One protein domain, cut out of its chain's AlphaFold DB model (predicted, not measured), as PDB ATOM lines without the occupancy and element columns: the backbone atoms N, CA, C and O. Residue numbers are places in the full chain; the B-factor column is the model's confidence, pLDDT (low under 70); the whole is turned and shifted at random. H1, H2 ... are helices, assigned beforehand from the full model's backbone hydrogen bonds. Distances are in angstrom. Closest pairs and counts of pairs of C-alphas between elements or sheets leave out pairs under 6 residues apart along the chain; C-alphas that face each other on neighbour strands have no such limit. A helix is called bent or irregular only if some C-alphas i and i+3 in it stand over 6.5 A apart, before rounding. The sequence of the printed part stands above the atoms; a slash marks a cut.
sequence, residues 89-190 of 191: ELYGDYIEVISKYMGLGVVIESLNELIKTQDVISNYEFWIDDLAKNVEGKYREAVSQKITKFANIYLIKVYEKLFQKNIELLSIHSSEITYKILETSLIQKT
ATOM      1  N   GLU A  89     154.293 165.817 192.553       69.69
ATOM      2  CA  GLU A  89     155.151 165.041 191.644       69.69
ATOM      3  C   GLU A  89     156.304 165.866 191.047       69.69
ATOM      4  O   GLU A  89     157.285 165.300 190.569       69.69
ATOM      5  N   LEU A  90     156.213 167.201 191.085       74.75
ATOM      6  CA  LEU A  90     157.299 168.100 190.682       74.75
ATOM      7  C   LEU A  90     158.439 168.145 191.703       74.75
ATOM      8  O   LEU A  90     159.455 168.796 191.464       74.75
ATOM      9  N   TYR A  91     158.273 167.529 192.870       81.31
ATOM     10  CA  TYR A  91     159.311 167.545 193.881       81.31
ATOM     11  C   TYR A  91     160.469 166.614 193.495       81.31
ATOM     12  O   TYR A  91     160.281 165.471 193.084       81.31
ATOM     13  N   GLY A  92     161.696 167.101 193.662       83.50
ATOM     14  CA  GLY A  92     162.913 166.339 193.417       83.50
ATOM     15  C   GLY A  92     164.148 167.044 193.968       83.50
ATOM     16  O   GLY A  92     164.064 168.144 194.509       83.50
ATOM     17  N   ASP A  93     165.315 166.426 193.788       86.31
ATOM     18  CA  ASP A  93     166.613 166.938 194.256       86.31
ATOM     19  C   ASP A  93     166.915 168.371 193.780       86.31
ATOM     20  O   ASP A  93     167.545 169.164 194.478       86.31
ATOM     21  N   TYR A  94     166.441 168.715 192.584       86.19
ATOM     22  CA  TYR A  94     166.569 170.040 191.989       86.19
ATOM     23  C   TYR A  94     165.809 171.122 192.766       86.19
ATOM     24  O   TYR A  94     166.309 172.241 192.852       86.19
ATOM     25  N   ILE A  95     164.659 170.798 193.368       89.12
ATOM     26  CA  ILE A  95     163.871 171.745 194.172       89.12
ATOM     27  C   ILE A  95     164.634 172.149 195.429       89.12
ATOM     28  O   ILE A  95     164.708 173.333 195.732       89.12
ATOM     29  N   GLU A  96     165.263 171.192 196.113       87.81
ATOM     30  CA  GLU A  96     166.059 171.459 197.316       87.81
ATOM     31  C   GLU A  96     167.241 172.389 197.021       87.81
ATOM     32  O   GLU A  96     167.530 173.320 197.774       87.81
ATOM     33  N   VAL A  97     167.909 172.181 195.882       88.88
ATOM     34  CA  VAL A  97     169.008 173.048 195.437       88.88
ATOM     35  C   VAL A  97     168.495 174.447 195.101       88.88
ATOM     36  O   VAL A  97     169.059 175.429 195.581       88.88
ATOM     37  N   ILE A  98     167.414 174.557 194.325       90.00
ATOM     38  CA  ILE A  98     166.810 175.852 193.982       90.00
ATOM     39  C   ILE A  98     166.384 176.591 195.256       90.00
ATOM     40  O   ILE A  98     166.758 177.746 195.448       90.00
ATOM     41  N   SER A  99     165.666 175.913 196.152       87.88
ATOM     42  CA  SER A  99     165.180 176.461 197.421       87.88
ATOM     43  C   SER A  99     166.311 176.922 198.335       87.88
ATOM     44  O   SER A  99     166.166 177.892 199.073       87.88
ATOM     45  N   LYS A 100     167.470 176.259 198.279       88.94
ATOM     46  CA  LYS A 100     168.644 176.636 199.070       88.94
ATOM     47  C   LYS A 100     169.368 177.871 198.535       88.94
ATOM     48  O   LYS A 100     169.896 178.628 199.345       88.94
ATOM     49  N   TYR A 101     169.464 178.037 197.216       89.56
ATOM     50  CA  TYR A 101     170.340 179.051 196.608       89.56
ATOM     51  C   TYR A 101     169.612 180.257 196.012       89.56
ATOM     52  O   TYR A 101     170.247 181.290 195.832       89.56
ATOM     53  N   MET A 102     168.313 180.156 195.725       85.62
ATOM     54  CA  MET A 102     167.550 181.259 195.121       85.62
ATOM     55  C   MET A 102     166.105 181.384 195.606       85.62
ATOM     56  O   MET A 102     165.571 182.484 195.699       85.62
ATOM     57  N   GLY A 103     165.477 180.249 195.896       87.56
ATOM     58  CA  GLY A 103     164.090 180.158 196.310       87.56
ATOM     59  C   GLY A 103     163.195 179.698 195.168       87.56
ATOM     60  O   GLY A 103     163.161 180.309 194.099       87.56
ATOM     61  N   LEU A 104     162.461 178.605 195.384       89.94
ATOM     62  CA  LEU A 104     161.574 178.029 194.379       89.94
ATOM     63  C   LEU A 104     160.496 179.021 193.937       89.94
ATOM     64  O   LEU A 104     160.208 179.120 192.746       89.94
ATOM     65  N   GLY A 105     159.914 179.769 194.876       87.12
ATOM     66  CA  GLY A 105     158.838 180.696 194.530       87.12
ATOM     67  C   GLY A 105     159.310 181.851 193.640       87.12
ATOM     68  O   GLY A 105     158.590 182.247 192.727       87.12
ATOM     69  N   VAL A 106     160.559 182.309 193.808       89.00
ATOM     70  CA  VAL A 106     161.177 183.313 192.921       89.00
ATOM     71  C   VAL A 106     161.312 182.765 191.503       89.00
ATOM     72  O   VAL A 106     160.976 183.455 190.541       89.00
ATOM     73  N   VAL A 107     161.756 181.511 191.365       90.69
ATOM     74  CA  VAL A 107     161.885 180.857 190.055       90.69
ATOM     75  C   VAL A 107     160.526 180.684 189.386       90.69
ATOM     76  O   VAL A 107     160.404 180.988 188.205       90.69
ATOM     77  N   ILE A 108     159.503 180.238 190.124       89.94
ATOM     78  CA  ILE A 108     158.144 180.062 189.591       89.94
ATOM     79  C   ILE A 108     157.568 181.391 189.109       89.94
ATOM     80  O   ILE A 108     157.081 181.474 187.984       89.94
ATOM     81  N   GLU A 109     157.615 182.434 189.938       89.50
ATOM     82  CA  GLU A 109     157.096 183.750 189.565       89.50
ATOM     83  C   GLU A 109     157.829 184.315 188.349       89.50
ATOM     84  O   GLU A 109     157.193 184.753 187.394       89.50
ATOM     85  N   SER A 110     159.161 184.241 188.347       91.38
ATOM     86  CA  SER A 110     159.982 184.726 187.240       91.38
ATOM     87  C   SER A 110     159.731 183.949 185.943       91.38
ATOM     88  O   SER A 110     159.609 184.557 184.882       91.38
ATOM     89  N   LEU A 111     159.583 182.621 186.018       90.38
ATOM     90  CA  LEU A 111     159.227 181.792 184.865       90.38
ATOM     91  C   LEU A 111     157.835 182.147 184.330       90.38
ATOM     92  O   LEU A 111     157.646 182.245 183.120       90.38
ATOM     93  N   ASN A 112     156.862 182.379 185.213       87.81
ATOM     94  CA  ASN A 112     155.519 182.790 184.809       87.81
ATOM     95  C   ASN A 112     155.529 184.151 184.099       87.81
ATOM     96  O   ASN A 112     154.808 184.324 183.118       87.81
ATOM     97  N   GLU A 113     156.353 185.100 184.550       89.38
ATOM     98  CA  GLU A 113     156.548 186.372 183.844       89.38
ATOM     99  C   GLU A 113     157.220 186.173 182.481       89.38
ATOM    100  O   GLU A 113     156.735 186.720 181.493       89.38
ATOM    101  N   LEU A 114     158.254 185.326 182.384       89.19
ATOM    102  CA  LEU A 114     158.866 184.971 181.099       89.19
ATOM    103  C   LEU A 114     157.822 184.404 180.124       89.19
ATOM    104  O   LEU A 114     157.759 184.827 178.973       89.19
ATOM    105  N   ILE A 115     156.958 183.497 180.583       84.81
ATOM    106  CA  ILE A 115     155.903 182.893 179.755       84.81
ATOM    107  C   ILE A 115     154.907 183.944 179.253       84.81
ATOM    108  O   ILE A 115     154.498 183.897 178.091       84.81
ATOM    109  N   LYS A 116     154.552 184.933 180.083       84.50
ATOM    110  CA  LYS A 116     153.650 186.026 179.683       84.50
ATOM    111  C   LYS A 116     154.211 186.892 178.557       84.50
ATOM    112  O   LYS A 116     153.416 187.456 177.810       84.50
ATOM    113  N   THR A 117     155.535 186.984 178.408       84.94
ATOM    114  CA  THR A 117     156.158 187.764 177.320       84.94
ATOM    115  C   THR A 117     155.925 187.176 175.927       84.94
ATOM    116  O   THR A 117     156.136 187.879 174.950       84.94
ATOM    117  N   GLN A 118     155.491 185.913 175.820       74.94
ATOM    118  CA  GLN A 118     155.310 185.165 174.562       74.94
ATOM    119  C   GLN A 118     156.593 184.927 173.734       74.94
ATOM    120  O   GLN A 118     156.550 184.145 172.790       74.94
ATOM    121  N   ASP A 119     157.747 185.452 174.160       83.81
ATOM    122  CA  ASP A 119     159.065 185.267 173.530       83.81
ATOM    123  C   ASP A 119     159.992 184.386 174.391       83.81
ATOM    124  O   ASP A 119     161.173 184.682 174.597       83.81
ATOM    125  N   VAL A 120     159.452 183.287 174.933       83.88
ATOM    126  CA  VAL A 120     160.180 182.397 175.859       83.88
ATOM    127  C   VAL A 120     161.461 181.867 175.227       83.88
ATOM    128  O   VAL A 120     162.514 181.947 175.845       83.88
ATOM    129  N   ILE A 121     161.389 181.361 173.992       81.69
ATOM    130  CA  ILE A 121     162.526 180.722 173.307       81.69
ATOM    131  C   ILE A 121     163.707 181.690 173.189       81.69
ATOM    132  O   ILE A 121     164.842 181.320 173.473       81.69
ATOM    133  N   SER A 122     163.433 182.933 172.799       85.75
ATOM    134  CA  SER A 122     164.462 183.946 172.572       85.75
ATOM    135  C   SER A 122     165.092 184.460 173.866       85.75
ATOM    136  O   SER A 122     166.247 184.876 173.851       85.75
ATOM    137  N   ASN A 123     164.355 184.421 174.978       89.81
ATOM    138  CA  ASN A 123     164.780 185.003 176.251       89.81
ATOM    139  C   ASN A 123     165.173 183.960 177.311       89.81
ATOM    140  O   ASN A 123     165.612 184.340 178.393       89.81
ATOM    141  N   TYR A 124     165.035 182.661 177.026       88.81
ATOM    142  CA  TYR A 124     165.207 181.590 178.012       88.81
ATOM    143  C   TYR A 124     166.613 181.537 178.626       88.81
ATOM    144  O   TYR A 124     166.751 181.502 179.846       88.81
ATOM    145  N   GLU A 125     167.657 181.576 177.794       90.12
ATOM    146  CA  GLU A 125     169.052 181.545 178.261       90.12
ATOM    147  C   GLU A 125     169.380 182.781 179.105       90.12
ATOM    148  O   GLU A 125     169.910 182.673 180.210       90.12
ATOM    149  N   PHE A 126     168.966 183.961 178.633       92.25
ATOM    150  CA  PHE A 126     169.141 185.209 179.373       92.25
ATOM    151  C   PHE A 126     168.412 185.180 180.723       92.25
ATOM    152  O   PHE A 126     168.947 185.637 181.731       92.25
ATOM    153  N   TRP A 127     167.207 184.611 180.761       94.50
ATOM    154  CA  TRP A 127     166.428 184.445 181.983       94.50
ATOM    155  C   TRP A 127     167.135 183.550 183.011       94.50
ATOM    156  O   TRP A 127     167.191 183.906 184.191       94.50
ATOM    157  N   ILE A 128     167.723 182.426 182.584       93.19
ATOM    158  CA  ILE A 128     168.510 181.556 183.474       93.19
ATOM    159  C   ILE A 128     169.726 182.307 184.020       93.19
ATOM    160  O   ILE A 128     169.985 182.272 185.227       93.19
ATOM    161  N   ASP A 129     170.460 182.992 183.146       90.38
ATOM    162  CA  ASP A 129     171.666 183.725 183.524       90.38
ATOM    163  C   ASP A 129     171.374 184.860 184.507       90.38
ATOM    164  O   ASP A 129     172.151 185.062 185.454       90.38
ATOM    165  N   ASP A 130     170.256 185.566 184.310       92.25
ATOM    166  CA  ASP A 130     169.789 186.633 185.192       92.25
ATOM    167  C   ASP A 130     169.359 186.093 186.560       92.25
ATOM    168  O   ASP A 130     169.756 186.644 187.589       92.25
ATOM    169  N   LEU A 131     168.630 184.974 186.597       90.56
ATOM    170  CA  LEU A 131     168.252 184.315 187.847       90.56
ATOM    171  C   LEU A 131     169.479 183.854 188.642       90.56
ATOM    172  O   LEU A 131     169.581 184.095 189.847       90.56
ATOM    173  N   ALA A 132     170.441 183.228 187.967       90.12
ATOM    174  CA  ALA A 132     171.620 182.662 188.606       90.12
ATOM    175  C   ALA A 132     172.707 183.706 188.929       90.12
ATOM    176  O   ALA A 132     173.723 183.360 189.531       90.12
ATOM    177  N   LYS A 133     172.538 184.986 188.557       88.62
ATOM    178  CA  LYS A 133     173.580 186.023 188.715       88.62
ATOM    179  C   LYS A 133     174.017 186.273 190.154       88.62
ATOM    180  O   LYS A 133     175.172 186.617 190.386       88.62
ATOM    181  N   ASN A 134     173.103 186.081 191.102       84.69
ATOM    182  CA  ASN A 134     173.341 186.311 192.526       84.69
ATOM    183  C   ASN A 134     173.828 185.049 193.259       84.69
ATOM    184  O   ASN A 134     174.118 185.102 194.452       84.69
ATOM    185  N   VAL A 135     173.919 183.915 192.561       89.25
ATOM    186  CA  VAL A 135     174.462 182.670 193.107       89.25
ATOM    187  C   VAL A 135     175.987 182.743 193.083       89.25
ATOM    188  O   VAL A 135     176.581 183.158 192.087       89.25
ATOM    189  N   GLU A 136     176.644 182.306 194.163       88.56
ATOM    190  CA  GLU A 136     178.109 182.211 194.201       88.56
ATOM    191  C   GLU A 136     178.642 181.451 192.974       88.56
ATOM    192  O   GLU A 136     178.165 180.360 192.657       88.56
ATOM    193  N   GLY A 137     179.678 181.989 192.321       86.81
ATOM    194  CA  GLY A 137     180.160 181.488 191.027       86.81
ATOM    195  C   GLY A 137     180.444 179.982 190.984       86.81
ATOM    196  O   GLY A 137     180.153 179.336 189.984       86.81
ATOM    197  N   LYS A 138     180.914 179.393 192.092       90.50
ATOM    198  CA  LYS A 138     181.189 177.946 192.203       90.50
ATOM    199  C   LYS A 138     179.938 177.053 192.151       90.50
ATOM    200  O   LYS A 138     180.056 175.862 191.895       90.50
ATOM    201  N   TYR A 139     178.757 177.607 192.428       90.62
ATOM    202  CA  TYR A 139     177.474 176.900 192.397       90.62
ATOM    203  C   TYR A 139     176.578 177.338 191.238       90.62
ATOM    204  O   TYR A 139     175.578 176.673 190.979       90.62
ATOM    205  N   ARG A 140     176.926 178.429 190.545       92.06
ATOM    206  CA  ARG A 140     176.089 179.061 189.521       92.06
ATOM    207  C   ARG A 140     175.655 178.081 188.435       92.06
ATOM    208  O   ARG A 140     174.463 177.912 188.230       92.06
ATOM    209  N   GLU A 141     176.601 177.375 187.820       91.19
ATOM    210  CA  GLU A 141     176.308 176.409 186.754       91.19
ATOM    211  C   GLU A 141     175.401 175.267 187.239       91.19
ATOM    212  O   GLU A 141     174.401 174.938 186.601       91.19
ATOM    213  N   ALA A 142     175.706 174.698 188.408       91.31
ATOM    214  CA  ALA A 142     174.903 173.626 188.985       91.31
ATOM    215  C   ALA A 142     173.470 174.093 189.282       91.31
ATOM    216  O   ALA A 142     172.518 173.366 189.002       91.31
ATOM    217  N   VAL A 143     173.302 175.305 189.820       92.44
ATOM    218  CA  VAL A 143     171.985 175.896 190.094       92.44
ATOM    219  C   VAL A 143     171.230 176.175 188.792       92.44
ATOM    220  O   VAL A 143     170.072 175.770 188.694       92.44
ATOM    221  N   SER A 144     171.881 176.747 187.773       93.31
ATOM    222  CA  SER A 144     171.296 176.955 186.439       93.31
ATOM    223  C   SER A 144     170.751 175.654 185.851       93.31
ATOM    224  O   SER A 144     169.585 175.596 185.469       93.31
ATOM    225  N   GLN A 145     171.524 174.564 185.888       93.62
ATOM    226  CA  GLN A 145     171.064 173.254 185.410       93.62
ATOM    227  C   GLN A 145     169.829 172.744 186.172       93.62
ATOM    228  O   GLN A 145     168.928 172.141 185.576       93.62
ATOM    229  N   LYS A 146     169.755 172.971 187.492       93.75
ATOM    230  CA  LYS A 146     168.577 172.593 188.288       93.75
ATOM    231  C   LYS A 146     167.359 173.448 187.934       93.75
ATOM    232  O   LYS A 146     166.270 172.886 187.836       93.75
ATOM    233  N   ILE A 147     167.536 174.748 187.683       92.88
ATOM    234  CA  ILE A 147     166.470 175.651 187.216       92.88
ATOM    235  C   ILE A 147     165.947 175.204 185.856       92.88
ATOM    236  O   ILE A 147     164.739 175.065 185.700       92.88
ATOM    237  N   THR A 148     166.830 174.898 184.904       92.50
ATOM    238  CA  THR A 148     166.437 174.390 183.582       92.50
ATOM    239  C   THR A 148     165.621 173.108 183.704       92.50
ATOM    240  O   THR A 148     164.540 172.989 183.124       92.50
ATOM    241  N   LYS A 149     166.093 172.152 184.519       92.06
ATOM    242  CA  LYS A 149     165.363 170.906 184.786       92.06
ATOM    243  C   LYS A 149     163.981 171.186 185.381       92.06
ATOM    244  O   LYS A 149     163.003 170.614 184.908       92.06
ATOM    245  N   PHE A 150     163.898 172.063 186.381       91.06
ATOM    246  CA  PHE A 150     162.630 172.465 186.983       91.06
ATOM    247  C   PHE A 150     161.687 173.091 185.953       91.06
ATOM    248  O   PHE A 150     160.561 172.627 185.814       91.06
ATOM    249  N   ALA A 151     162.147 174.098 185.210       89.19
ATOM    250  CA  ALA A 151     161.346 174.829 184.237       89.19
ATOM    251  C   ALA A 151     160.770 173.900 183.161       89.19
ATOM    252  O   ALA A 151     159.585 173.981 182.857       89.19
ATOM    253  N   ASN A 152     161.573 172.960 182.653       87.00
ATOM    254  CA  ASN A 152     161.113 171.978 181.672       87.00
ATOM    255  C   ASN A 152     160.031 171.056 182.243       87.00
ATOM    256  O   ASN A 152     158.998 170.853 181.610       87.00
ATOM    257  N   ILE A 153     160.236 170.516 183.449       85.81
ATOM    258  CA  ILE A 153     159.245 169.638 184.087       85.81
ATOM    259  C   ILE A 153     157.977 170.427 184.433       85.81
ATOM    260  O   ILE A 153     156.883 169.913 184.232       85.81
ATOM    261  N   TYR A 154     158.106 171.668 184.908       84.50
ATOM    262  CA  TYR A 154     156.987 172.559 185.211       84.50
ATOM    263  C   TYR A 154     156.156 172.853 183.957       84.50
ATOM    264  O   TYR A 154     154.938 172.682 183.976       84.50
ATOM    265  N   LEU A 155     156.815 173.210 182.849       81.81
ATOM    266  CA  LEU A 155     156.178 173.429 181.549       81.81
ATOM    267  C   LEU A 155     155.447 172.183 181.057       81.81
ATOM    268  O   LEU A 155     154.277 172.269 180.709       81.81
ATOM    269  N   ILE A 156     156.101 171.022 181.082       78.25
ATOM    270  CA  ILE A 156     155.461 169.765 180.693       78.25
ATOM    271  C   ILE A 156     154.274 169.507 181.623       78.25
ATOM    272  O   ILE A 156     153.133 169.583 181.215       78.25
ATOM    273  N   LYS A 157     154.489 169.303 182.917       76.06
ATOM    274  CA  LYS A 157     153.454 168.768 183.810       76.06
ATOM    275  C   LYS A 157     152.304 169.728 184.108       76.06
ATOM    276  O   LYS A 157     151.165 169.276 184.205       76.06
ATOM    277  N   VAL A 158     152.579 171.016 184.317       73.31
ATOM    278  CA  VAL A 158     151.542 171.986 184.704       73.31
ATOM    279  C   VAL A 158     150.816 172.503 183.473       73.31
ATOM    280  O   VAL A 158     149.584 172.510 183.453       73.31
ATOM    281  N   TYR A 159     151.548 172.887 182.423       70.00
ATOM    282  CA  TYR A 159     150.899 173.430 181.235       70.00
ATOM    283  C   TYR A 159     150.281 172.346 180.353       70.00
ATOM    284  O   TYR A 159     149.160 172.563 179.905       70.00
ATOM    285  N   GLU A 160     150.899 171.174 180.152       69.81
ATOM    286  CA  GLU A 160     150.269 170.073 179.391       69.81
ATOM    287  C   GLU A 160     148.888 169.733 179.951       69.81
ATOM    288  O   GLU A 160     147.932 169.627 179.190       69.81
ATOM    289  N   LYS A 161     148.738 169.670 181.280       69.38
ATOM    290  CA  LYS A 161     147.439 169.414 181.922       69.38
ATOM    291  C   LYS A 161     146.431 170.542 181.712       69.38
ATOM    292  O   LYS A 161     145.260 170.274 181.438       69.38
ATOM    293  N   LEU A 162     146.865 171.803 181.812       65.44
ATOM    294  CA  LEU A 162     146.007 172.953 181.502       65.44
ATOM    295  C   LEU A 162     145.541 172.922 180.038       65.44
ATOM    296  O   LEU A 162     144.373 173.189 179.755       65.44
ATOM    297  N   PHE A 163     146.431 172.554 179.116       67.31
ATOM    298  CA  PHE A 163     146.110 172.424 177.699       67.31
ATOM    299  C   PHE A 163     145.242 171.204 177.407       67.31
ATOM    300  O   PHE A 163     144.331 171.322 176.598       67.31
ATOM    301  N   GLN A 164     145.441 170.073 178.085       70.31
ATOM    302  CA  GLN A 164     144.656 168.860 177.875       70.31
ATOM    303  C   GLN A 164     143.163 169.114 178.103       70.31
ATOM    304  O   GLN A 164     142.349 168.787 177.242       70.31
ATOM    305  N   LYS A 165     142.802 169.794 179.196       66.81
ATOM    306  CA  LYS A 165     141.401 170.145 179.477       66.81
ATOM    307  C   LYS A 165     140.802 171.072 178.410       66.81
ATOM    308  O   LYS A 165     139.640 170.926 178.038       66.81
ATOM    309  N   ASN A 166     141.594 172.012 177.894       66.31
ATOM    310  CA  ASN A 166     141.168 172.899 176.809       66.31
ATOM    311  C   ASN A 166     141.042 172.148 175.473       66.31
ATOM    312  O   ASN A 166     140.094 172.383 174.733       66.31
ATOM    313  N   ILE A 167     141.952 171.220 175.177       72.94
ATOM    314  CA  ILE A 167     141.914 170.369 173.981       72.94
ATOM    315  C   ILE A 167     140.697 169.440 174.019       72.94
ATOM    316  O   ILE A 167     140.017 169.292 173.007       72.94
ATOM    317  N   GLU A 168     140.378 168.854 175.173       76.31
ATOM    318  CA  GLU A 168     139.179 168.031 175.358       76.31
ATOM    319  C   GLU A 168     137.903 168.834 175.071       76.31
ATOM    320  O   GLU A 168     137.052 168.383 174.304       76.31
ATOM    321  N   LEU A 169     137.804 170.060 175.595       68.06
ATOM    322  CA  LEU A 169     136.695 170.972 175.298       68.06
ATOM    323  C   LEU A 169     136.614 171.325 173.803       68.06
ATOM    324  O   LEU A 169     135.534 171.267 173.215       68.06
ATOM    325  N   LEU A 170     137.743 171.647 173.166       74.00
ATOM    326  CA  LEU A 170     137.797 171.937 171.727       74.00
ATOM    327  C   LEU A 170     137.386 170.727 170.876       74.00
ATOM    328  O   LEU A 170     136.723 170.892 169.855       74.00
ATOM    329  N   SER A 171     137.749 169.516 171.300       82.69
ATOM    330  CA  SER A 171     137.368 168.271 170.632       82.69
ATOM    331  C   SER A 171     135.856 168.034 170.706       82.69
ATOM    332  O   SER A 171     135.222 167.779 169.678       82.69
ATOM    333  N   ILE A 172     135.257 168.215 171.893       89.50
ATOM    334  CA  ILE A 172     133.805 168.099 172.116       89.50
ATOM    335  C   ILE A 172     133.027 169.068 171.214       89.50
ATOM    336  O   ILE A 172     132.056 168.671 170.576       89.50
ATOM    337  N   HIS A 173     133.481 170.319 171.112       87.12
ATOM    338  CA  HIS A 173     132.814 171.369 170.330       87.12
ATOM    339  C   HIS A 173     133.331 171.501 168.890       87.12
ATOM    340  O   HIS A 173     132.999 172.460 168.191       87.12
ATOM    341  N   SER A 174     134.127 170.543 168.413       81.06
ATOM    342  CA  SER A 174     134.809 170.618 167.114       81.06
ATOM    343  C   SER A 174     133.857 170.887 165.944       81.06
ATOM    344  O   SER A 174     134.171 171.687 165.060       81.06
ATOM    345  N   SER A 175     132.667 170.281 165.957       81.62
ATOM    346  CA  SER A 175     131.652 170.468 164.913       81.62
ATOM    347  C   SER A 175     131.046 171.876 164.917       81.62
ATOM    348  O   SER A 175     130.889 172.474 163.854       81.62
ATOM    349  N   GLU A 176     130.752 172.441 166.090       86.38
ATOM    350  CA  GLU A 176     130.209 173.804 166.228       86.38
ATOM    351  C   GLU A 176     131.251 174.863 165.857       86.38
ATOM    352  O   GLU A 176     130.945 175.805 165.125       86.38
ATOM    353  N   ILE A 177     132.499 174.670 166.300       79.94
ATOM    354  CA  ILE A 177     133.639 175.516 165.923       79.94
ATOM    355  C   ILE A 177     133.815 175.495 164.400       79.94
ATOM    356  O   ILE A 177     133.895 176.551 163.770       79.94
ATOM    357  N   THR A 178     133.809 174.305 163.793       82.44
ATOM    358  CA  THR A 178     133.936 174.139 162.338       82.44
ATOM    359  C   THR A 178     132.794 174.829 161.598       82.44
ATOM    360  O   THR A 178     133.041 175.584 160.659       82.44
ATOM    361  N   TYR A 179     131.550 174.627 162.040       87.19
ATOM    362  CA  TYR A 179     130.384 175.278 161.450       87.19
ATOM    363  C   TYR A 179     130.514 176.804 161.483       87.19
ATOM    364  O   TYR A 179     130.353 177.440 160.448       87.19
ATOM    365  N   LYS A 180     130.872 177.395 162.631       79.88
ATOM    366  CA  LYS A 180     131.028 178.853 162.783       79.88
ATOM    367  C   LYS A 180     132.136 179.433 161.900       79.88
ATOM    368  O   LYS A 180     131.958 180.490 161.291       79.88
ATOM    369  N   ILE A 181     133.266 178.734 161.783       80.06
ATOM    370  CA  ILE A 181     134.358 179.137 160.885       80.06
ATOM    371  C   ILE A 181     133.890 179.095 159.424       80.06
ATOM    372  O   ILE A 181     134.091 180.056 158.683       80.06
ATOM    373  N   LEU A 182     133.221 178.018 159.003       81.50
ATOM    374  CA  LEU A 182     132.754 177.866 157.621       81.50
ATOM    375  C   LEU A 182     131.588 178.807 157.283       81.50
ATOM    376  O   LEU A 182     131.543 179.342 156.175       81.50
ATOM    377  N   GLU A 183     130.692 179.075 158.234       86.31
ATOM    378  CA  GLU A 183     129.600 180.054 158.129       86.31
ATOM    379  C   GLU A 183     130.141 181.456 157.810       86.31
ATOM    380  O   GLU A 183     129.556 182.182 157.005       86.31
ATOM    381  N   THR A 184     131.319 181.807 158.338       72.75
ATOM    382  CA  THR A 184     131.977 183.093 158.056       72.75
ATOM    383  C   THR A 184     132.218 183.301 156.554       72.75
ATOM    384  O   THR A 184     132.065 184.416 156.055       72.75
ATOM    385  N   SER A 185     132.502 182.234 155.798       67.56
ATOM    386  CA  SER A 185     132.688 182.306 154.339       67.56
ATOM    387  C   SER A 185     131.403 182.637 153.567       67.56
ATOM    388  O   SER A 185     131.468 183.158 152.454       67.56
ATOM    389  N   LEU A 186     130.235 182.349 154.146       70.19
ATOM    390  CA  LEU A 186     128.935 182.715 153.583       70.19
ATOM    391  C   LEU A 186     128.621 184.178 153.898       70.19
ATOM    392  O   LEU A 186     128.213 184.923 153.011       70.19
ATOM    393  N   ILE A 187     128.898 184.612 155.131       72.12
ATOM    394  CA  ILE A 187     128.707 186.003 155.559       72.12
ATOM    395  C   ILE A 187     129.576 186.948 154.717       72.12
ATOM    396  O   ILE A 187     129.072 187.939 154.197       72.12
ATOM    397  N   GLN A 188     130.849 186.608 154.494       59.16
ATOM    398  CA  GLN A 188     131.774 187.412 153.682       59.16
ATOM    399  C   GLN A 188     131.409 187.484 152.193       59.16
ATOM    400  O   GLN A 188     131.832 188.411 151.521       59.16
ATOM    401  N   LYS A 189     130.636 186.529 151.661       57.66
ATOM    402  CA  LYS A 189     130.141 186.568 150.271       57.66
ATOM    403  C   LYS A 189     128.879 187.411 150.098       57.66
ATOM    404  O   LYS A 189     128.434 187.608 148.970       57.66
ATOM    405  N   THR A 190     128.274 187.836 151.202       53.78
ATOM    406  CA  THR A 190     127.010 188.581 151.207       53.78
ATOM    407  C   THR A 190     127.238 190.097 151.329       53.78
ATOM    408  O   THR A 190     126.278 190.858 151.236       53.78
TER     409      THR A 190
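What this domain is: This is residues 89 to 190 of the 191 residues of an uncharacterized protein of Tepiditoga spiralis (UniProt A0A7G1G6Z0). One long helix, H4, makes the long axis: near its beginning it packs with H1, H2 and H3 in a small compact body, and from residue 159 on it sticks out as a free arm that turns a corner into H5. In the body, H2 and H3 form a helical hairpin, H3 folds back into H4, and H1 crosses H4. The printed part has 102 residues with five named helices, H1 to H5 in order along the chain, and no named strand; the class is all helix. The whole is extended, with a radius of gyration of the C-alphas of 20.1 A, and a rod in outline, spanning 68 by 28 by 16 A, a length owed to the arm.

Where its parts are: H4, residues 137 to 172, is the longest helix, 51.8 A from C-alpha 137 at (180.160, 181.488, 191.027) to C-alpha 172 at (133.805, 168.099, 172.116). It is irregular, with C-alphas 138 and 141 7.5 A apart, and has a kink of 30 degrees near residue 162. H3, residues 120 to 134, measures 21.6 A and is irregular too, with C-alphas 122 and 125 7.7 A apart. H2 is residues 104 to 116, 18.5 A. H1 is residues 93 to 101, 12.9 A, beginning at C-alpha 93 (166.613, 166.938, 194.256). H5, residues 174 to 187, is 20.2 A long.

How they stand to each other: H4 touches H1 with residues 143 to 150 alone, at a steep tilt of 58 degrees, opposite ways; their closest C-alphas, of Tyr 94 and Lys 146, are 4.9 A apart. H3 and H4 form a hairpin and touch through residues 128 to 133 of H3 and 140 to 148 of H4, with C-alphas of Ala 132 and Arg 140 closest at 5.8 A; their tilt of 37 degrees is only just steep. H2 and H3, also a hairpin, touch at a shallow tilt of 29 degrees, opposite ways, closest at the C-alphas of Leu 114 and Val 120, 6.0 A. H2 and H4 are close but not clearly touching, the C-alphas of Leu 111 and Ala 151 being closest at 7.3 A. The helix packing is only just mostly crossed, with 1 of 3 touching pairs at a shallow tilt. H5 is about perpendicular to H4, at 74 degrees, and apart from H1, H2 and H3. Every O i to N i+4 pair is within hydrogen-bond range in H1 and H2; the counts are 8 of 11 in H3, 28 of 32 in H4 and 8 of 10 in H5.

The domain as a whole: The C-alphas farthest apart, of Lys 138 and Thr 190, are 68.8 A from each other. Residues 159 to 190 stand free; the body without them spans 32 by 27 by 16 A. The printed part has no cut, and the four links between helices are tight. The mean pLDDT of the printed part is 83.4, and 12 residues are under 70, among them 160 to 163 and 188 to 190.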